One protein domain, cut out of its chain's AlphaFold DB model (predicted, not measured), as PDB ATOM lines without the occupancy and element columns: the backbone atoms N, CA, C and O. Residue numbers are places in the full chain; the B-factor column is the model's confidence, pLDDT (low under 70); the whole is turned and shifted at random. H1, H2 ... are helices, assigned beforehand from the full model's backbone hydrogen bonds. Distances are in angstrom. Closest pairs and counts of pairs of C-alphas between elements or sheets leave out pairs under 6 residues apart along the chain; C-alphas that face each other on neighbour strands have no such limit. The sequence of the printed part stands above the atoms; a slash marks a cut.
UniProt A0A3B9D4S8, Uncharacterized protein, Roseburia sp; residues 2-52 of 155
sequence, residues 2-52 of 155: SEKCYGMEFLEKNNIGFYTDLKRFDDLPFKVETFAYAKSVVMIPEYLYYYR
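This is residues 2 to 52 of the 155 residues of an uncharacterized protein of Roseburia sp (UniProt A0A3B9D4S8). Little regular structure is seen here: one helix, H2, with the short helix H1 set crosswise near it, and long loops that make up most of a loose, flat shape. The link of residues 14 to 26 folds back to the start of H2, with residues 20 to 25 sticking out, while residues 38 to 52 swing away as a long tail. The printed part has 51 residues, with two named helices in the order H1, H2 and no named strand; the class is all helix, with 17 residues in named elements. The radius of gyration of the C-alphas is 12.4 A, and the spans are 34 by 29 by 16 A.

H2, residues 27 to 37, is 15.7 A long, from C-alpha 27 at (-25.393, 22.483, -32.323) to C-alpha 37 at (-21.151, 27.249, -46.629). H1, residues 8 to 13, begins at (-10.573, 25.190, -38.808) and is 8.6 A long.

H2 and H1 are close but not clearly touching; their closest C-alphas, of Thr 34 and Leu 11, are 7.5 A apart. Their lines are about perpendicular, at 74 degrees. In both helices every O i to N i+4 pair is within hydrogen-bond range.

The C-alphas farthest apart, of Asp 21 and Glu 46, are 34.9 A apart. The printed part has no cut, and the link from H1 to H2 is long. The mean pLDDT of the printed part is 81.2; residues 2 to 3, 23, 25 and 47 to 52 are under 70.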
ATOM      1  N   SER A   2     -18.358  17.364 -31.365       41.25
ATOM      2  CA  SER A   2     -19.163  17.201 -32.583       41.25
ATOM      3  C   SER A   2     -18.801  15.892 -33.284       41.25
ATOM      4  O   SER A   2     -17.630  15.567 -33.430       41.25
ATOM      5  N   GLU A   3     -19.811  15.172 -33.765       60.28
ATOM      6  CA  GLU A   3     -19.745  13.899 -34.519       60.28
ATOM      7  C   GLU A   3     -18.993  13.975 -35.857       60.28
ATOM      8  O   GLU A   3     -18.991  13.028 -36.641       60.28
ATOM      9  N   LYS A   4     -18.453  15.147 -36.182       74.19
ATOM     10  CA  LYS A   4     -18.018  15.545 -37.514       74.19
ATOM     11  C   LYS A   4     -16.736  16.352 -37.379       74.19
ATOM     12  O   LYS A   4     -16.592  17.138 -36.439       74.19
ATOM     13  N   CYS A   5     -15.831  16.151 -38.329       82.44
ATOM     14  CA  CYS A   5     -14.598  16.914 -38.441       82.44
ATOM     15  C   CYS A   5     -14.825  18.105 -39.369       82.44
ATOM     16  O   CYS A   5     -15.339  17.946 -40.476       82.44
ATOM     17  N   TYR A   6     -14.406  19.283 -38.921       88.50
ATOM     18  CA  TYR A   6     -14.523  20.528 -39.669       88.50
ATOM     19  C   TYR A   6     -13.133  21.128 -39.866       88.50
ATOM     20  O   TYR A   6     -12.297  21.074 -38.965       88.50
ATOM     21  N   GLY A   7     -12.879  21.698 -41.044       90.00
ATOM     22  CA  GLY A   7     -11.653  22.456 -41.278       90.00
ATOM     23  C   GLY A   7     -11.674  23.750 -40.468       90.00
ATOM     24  O   GLY A   7     -12.618  24.526 -40.595       90.00
ATOM     25  N   MET A   8     -10.642  23.998 -39.661       91.88
ATOM     26  CA  MET A   8     -10.573  25.190 -38.808       91.88
ATOM     27  C   MET A   8     -10.628  26.486 -39.627       91.88
ATOM     28  O   MET A   8     -11.493  27.321 -39.388       91.88
ATOM     29  N   GLU A   9      -9.812  26.585 -40.681       93.50
ATOM     30  CA  GLU A   9      -9.814  27.738 -41.595       93.50
ATOM     31  C   GLU A   9     -11.185  27.983 -42.247       93.50
ATOM     32  O   GLU A   9     -11.560  29.121 -42.523       93.50
ATOM     33  N   PHE A  10     -11.957  26.918 -42.501       94.75
ATOM     34  CA  PHE A  10     -13.306  27.030 -43.056       94.75
ATOM     35  C   PHE A  10     -14.279  27.661 -42.054       94.75
ATOM     36  O   PHE A  10     -15.055  28.535 -42.444       94.75
ATOM     37  N   LEU A  11     -14.234  27.238 -40.788       94.62
ATOM     38  CA  LEU A  11     -15.092  27.791 -39.739       94.62
ATOM     39  C   LEU A  11     -14.761  29.262 -39.480       94.62
ATOM     40  O   LEU A  11     -15.662  30.096 -39.488       94.62
ATOM     41  N   GLU A  12     -13.474  29.590 -39.340       93.94
ATOM     42  CA  GLU A  12     -13.011  30.958 -39.085       93.94
ATOM     43  C   GLU A  12     -13.384  31.905 -40.227       93.94
ATOM     44  O   GLU A  12     -13.945  32.975 -39.997       93.94
ATOM     45  N   LYS A  13     -13.147  31.492 -41.478       94.88
ATOM     46  CA  LYS A  13     -13.456  32.312 -42.655       94.88
ATOM     47  C   LYS A  13     -14.940  32.663 -42.772       94.88
ATOM     48  O   LYS A  13     -15.263  33.741 -43.263       94.88
ATOM     49  N   ASN A  14     -15.827  31.744 -42.393       92.69
ATOM     50  CA  ASN A  14     -17.275  31.939 -42.490       92.69
ATOM     51  C   ASN A  14     -17.901  32.380 -41.156       92.69
ATOM     52  O   ASN A  14     -19.121  32.487 -41.079       92.69
ATOM     53  N   ASN A  15     -17.081  32.647 -40.131       92.88
ATOM     54  CA  ASN A  15     -17.508  33.032 -38.786       92.88
ATOM     55  C   ASN A  15     -18.544  32.065 -38.173       92.88
ATOM     56  O   ASN A  15     -19.531  32.496 -37.582       92.88
ATOM     57  N   ILE A  16     -18.325  30.757 -38.344       92.88
ATOM     58  CA  ILE A  16     -19.237  29.710 -37.868       92.88
ATOM     59  C   ILE A  16     -18.791  29.253 -36.480       92.88
ATOM     60  O   ILE A  16     -17.682  28.740 -36.307       92.88
ATOM     61  N   GLY A  17     -19.668  29.410 -35.494       89.81
ATOM     62  CA  GLY A  17     -19.394  29.093 -34.097       89.81
ATOM     63  C   GLY A  17     -20.656  28.719 -33.329       89.81
ATOM     64  O   GLY A  17     -21.757  28.725 -33.871       89.81
ATOM     65  N   PHE A  18     -20.486  28.353 -32.060       90.06
ATOM     66  CA  PHE A  18     -21.617  28.111 -31.167       90.06
ATOM     67  C   PHE A  18     -22.132  29.437 -30.612       90.06
ATOM     68  O   PHE A  18     -21.363  30.255 -30.100       90.06
ATOM     69  N   TYR A  19     -23.441  29.633 -30.709       83.25
ATOM     70  CA  TYR A  19     -24.122  30.811 -30.189       83.25
ATOM     71  C   TYR A  19     -24.231  30.722 -28.665       83.25
ATOM     72  O   TYR A  19     -24.736  29.742 -28.123       83.25
ATOM     73  N   THR A  20     -23.739  31.745 -27.967       81.81
ATOM     74  CA  THR A  20     -23.666  31.760 -26.490       81.81
ATOM     75  C   THR A  20     -24.949  32.256 -25.825       81.81
ATOM     76  O   THR A  20     -25.162  32.038 -24.633       81.81
ATOM     77  N   ASP A  21     -25.815  32.907 -26.593       84.06
ATOM     78  CA  ASP A  21     -27.140  33.378 -26.206       84.06
ATOM     79  C   ASP A  21     -28.220  32.288 -26.324       84.06
ATOM     80  O   ASP A  21     -29.285  32.401 -25.707       84.06
ATOM     81  N   LEU A  22     -27.936  31.189 -27.035       76.62
ATOM     82  CA  LEU A  22     -28.815  30.025 -27.116       76.62
ATOM     83  C   LEU A  22     -28.594  29.089 -25.919       76.62
ATOM     84  O   LEU A  22     -27.535  28.496 -25.742       76.62
ATOM     85  N   LYS A  23     -29.630  28.920 -25.089       67.25
ATOM     86  CA  LYS A  23     -29.550  28.105 -23.862       67.25
ATOM     87  C   LYS A  23     -29.392  26.597 -24.110       67.25
ATOM     88  O   LYS A  23     -28.939  25.901 -23.202       67.25
ATOM     89  N   ARG A  24     -29.833  26.079 -25.265       70.50
ATOM     90  CA  ARG A  24     -29.791  24.656 -25.668       70.50
ATOM     91  C   ARG A  24     -29.821  24.551 -27.201       70.50
ATOM     92  O   ARG A  24     -30.328  25.463 -27.846       70.50
ATOM     93  N   PHE A  25     -29.373  23.418 -27.751       62.47
ATOM     94  CA  PHE A  25     -29.410  23.100 -29.195       62.47
ATOM     95  C   PHE A  25     -28.638  24.082 -30.093       62.47
ATOM     96  O   PHE A  25     -28.959  24.267 -31.267       62.47
ATOM     97  N   ASP A  26     -27.588  24.687 -29.544       72.12
ATOM     98  CA  ASP A  26     -26.602  25.502 -30.260       72.12
ATOM     99  C   ASP A  26     -25.857  24.713 -31.356       72.12
ATOM    100  O   ASP A  26     -25.270  25.291 -32.271       72.12
ATOM    101  N   ASP A  27     -25.929  23.382 -31.312       79.81
ATOM    102  CA  ASP A  27     -25.393  22.483 -32.323       79.81
ATOM    103  C   ASP A  27     -26.152  22.513 -33.652       79.81
ATOM    104  O   ASP A  27     -25.553  22.224 -34.693       79.81
ATOM    105  N   LEU A  28     -27.444  22.852 -33.658       80.31
ATOM    106  CA  LEU A  28     -28.220  22.882 -34.894       80.31
ATOM    107  C   LEU A  28     -27.851  24.073 -35.795       80.31
ATOM    108  O   LEU A  28     -27.548  23.808 -36.962       80.31
ATOM    109  N   PRO A  29     -27.809  25.334 -35.317       86.25
ATOM    110  CA  PRO A  29     -27.318  26.458 -36.116       86.25
ATOM    111  C   PRO A  29     -25.929  26.183 -36.685       86.25
ATOM    112  O   PRO A  29     -25.726  26.283 -37.894       86.25
ATOM    113  N   PHE A  30     -25.020  25.680 -35.843       89.62
ATOM    114  CA  PHE A  30     -23.675  25.296 -36.258       89.62
ATOM    115  C   PHE A  30     -23.700  24.286 -37.419       89.62
ATOM    116  O   PHE A  30     -22.992  24.443 -38.416       89.62
ATOM    117  N   LYS A  31     -24.537  23.241 -37.335       87.31
ATOM    118  CA  LYS A  31     -24.691  22.237 -38.403       87.31
ATOM    119  C   LYS A  31     -25.250  22.855 -39.685       87.31
ATOM    120  O   LYS A  31     -24.728  22.584 -40.762       87.31
ATOM    121  N   VAL A  32     -26.303  23.660 -39.587       88.62
ATOM    122  CA  VAL A  32     -26.951  24.267 -40.758       88.62
ATOM    123  C   VAL A  32     -25.988  25.207 -41.478       88.62
ATOM    124  O   VAL A  32     -25.823  25.091 -42.689       88.62
ATOM    125  N   GLU A  33     -25.295  26.073 -40.743       91.56
ATOM    126  CA  GLU A  33     -24.311  27.004 -41.300       91.56
ATOM    127  C   GLU A  33     -23.127  26.273 -41.933       91.56
ATOM    128  O   GLU A  33     -22.737  26.578 -43.062       91.56
ATOM    129  N   THR A  34     -22.585  25.255 -41.255       92.06
ATOM    130  CA  THR A  34     -21.498  24.452 -41.830       92.06
ATOM    131  C   THR A  34     -21.916  23.771 -43.129       92.06
ATOM    132  O   THR A  34     -21.137  23.782 -44.079       92.06
ATOM    133  N   PHE A  35     -23.140  23.247 -43.230       90.19
ATOM    134  CA  PHE A  35     -23.648  22.697 -44.490       90.19
ATOM    135  C   PHE A  35     -23.917  23.762 -45.556       90.19
ATOM    136  O   PHE A  35     -23.638  23.516 -46.728       90.19
ATOM    137  N   ALA A  36     -24.433  24.931 -45.176       92.88
ATOM    138  CA  ALA A  36     -24.759  26.005 -46.108       92.88
ATOM    139  C   ALA A  36     -23.514  26.567 -46.813       92.88
ATOM    140  O   ALA A  36     -23.558  26.851 -48.011       92.88
ATOM    141  N   TYR A  37     -22.397  26.697 -46.089       92.81
ATOM    142  CA  TYR A  37     -21.151  27.249 -46.629       92.81
ATOM    143  C   TYR A  37     -20.176  26.193 -47.171       92.81
ATOM    144  O   TYR A  37     -19.195  26.543 -47.840       92.81
ATOM    145  N   ALA A  38     -20.401  24.905 -46.898       92.56
ATOM    146  CA  ALA A  38     -19.514  23.840 -47.352       92.56
ATOM    147  C   ALA A  38     -19.504  23.719 -48.884       92.56
ATOM    148  O   ALA A  38     -20.531  23.531 -49.532       92.56
ATOM    149  N   LYS A  39     -18.304  23.749 -49.474       91.25
ATOM    150  CA  LYS A  39     -18.106  23.457 -50.907       91.25
ATOM    151  C   LYS A  39     -18.098  21.959 -51.209       91.25
ATOM    152  O   LYS A  39     -18.381  21.556 -52.333       91.25
ATOM    153  N   SER A  40     -17.736  21.145 -50.225       90.31
ATOM    154  CA  SER A  40     -17.738  19.689 -50.301       90.31
ATOM    155  C   SER A  40     -17.989  19.099 -48.918       90.31
ATOM    156  O   SER A  40     -17.586  19.665 -47.902       90.31
ATOM    157  N   VAL A  41     -18.655  17.947 -48.893       89.75
ATOM    158  CA  VAL A  41     -18.890  17.156 -47.685       89.75
ATOM    159  C   VAL A  41     -18.558  15.710 -48.016       89.75
ATOM    160  O   VAL A  41     -19.033  15.180 -49.019       89.75
ATOM    161  N   VAL A  42     -17.739  15.076 -47.178       87.81
ATOM    162  CA  VAL A  42     -17.410  13.652 -47.286       87.81
ATOM    163  C   VAL A  42     -18.174  12.903 -46.202       87.81
ATOM    164  O   VAL A  42     -18.103  13.273 -45.032       87.81
ATOM    165  N   MET A  43     -18.894  11.853 -46.591       84.12
ATOM    166  CA  MET A  43     -19.494  10.908 -45.652       84.12
ATOM    167  C   MET A  43     -18.659   9.635 -45.603       84.12
ATOM    168  O   MET A  43     -18.361   9.050 -46.642       84.12
ATOM    169  N   ILE A  44     -18.303   9.222 -44.390       80.31
ATOM    170  CA  ILE A  44     -17.594   7.974 -44.116       80.31
ATOM    171  C   ILE A  44     -18.643   6.991 -43.572       80.31
ATOM    172  O   ILE A  44     -19.248   7.296 -42.543       80.31
ATOM    173  N   PRO A  45     -18.940   5.881 -44.276       71.81
ATOM    174  CA  PRO A  45     -19.973   4.929 -43.861       71.81
ATOM    175  C   PRO A  45     -19.562   4.085 -42.645       71.81
ATOM    176  O   PRO A  45     -20.415   3.470 -42.007       71.81
ATOM    177  N   GLU A  46     -18.274   4.043 -42.317       75.94
ATOM    178  CA  GLU A  46     -17.743   3.329 -41.164       75.94
ATOM    179  C   GLU A  46     -17.964   4.093 -39.849       75.94
ATOM    180  O   GLU A  46     -17.842   5.317 -39.765       75.94
ATOM    181  N   TYR A  47     -18.233   3.349 -38.773       65.25
ATOM    182  CA  TYR A  47     -18.377   3.913 -37.433       65.25
ATOM    183  C   TYR A  47     -17.022   4.381 -36.898       65.25
ATOM    184  O   TYR A  47     -16.216   3.584 -36.419       65.25
ATOM    185  N   LEU A  48     -16.782   5.690 -36.947       65.75
ATOM    186  CA  LEU A  48     -15.572   6.296 -36.381       65.75
ATOM    187  C   LEU A  48     -15.682   6.551 -34.869       65.75
ATOM    188  O   LEU A  48     -14.666   6.747 -34.209       65.75
ATOM    189  N   TYR A  49     -16.901   6.531 -34.317       60.28
ATOM    190  CA  TYR A  49     -17.181   6.743 -32.895       60.28
ATOM    191  C   TYR A  49     -18.362   5.884 -32.419       60.28
ATOM    192  O   TYR A  49     -19.386   5.797 -33.092       60.28
ATOM    193  N   TYR A  50     -18.241   5.297 -31.223       53.53
ATOM    194  CA  TYR A  50     -19.333   4.598 -30.536       53.53
ATOM    195  C   TYR A  50     -20.051   5.547 -29.570       53.53
ATOM    196  O   TYR A  50     -19.455   6.019 -28.599       53.53
ATOM    197  N   TYR A  51     -21.341   5.796 -29.803       54.41
ATOM    198  CA  TYR A  51     -22.188   6.545 -28.873       54.41
ATOM    199  C   TYR A  51     -22.731   5.645 -27.760       54.41
ATOM    200  O   TYR A  51     -23.261   4.566 -28.015       54.41
ATOM    201  N   ARG A  52     -22.674   6.132 -26.513       51.62
ATOM    202  CA  ARG A  52     -23.565   5.668 -25.439       51.62
ATOM    203  C   ARG A  52     -24.795   6.572 -25.436       51.62
ATOM    204  O   ARG A  52     -24.689   7.733 -25.046       51.62
TER     205      ARG A  52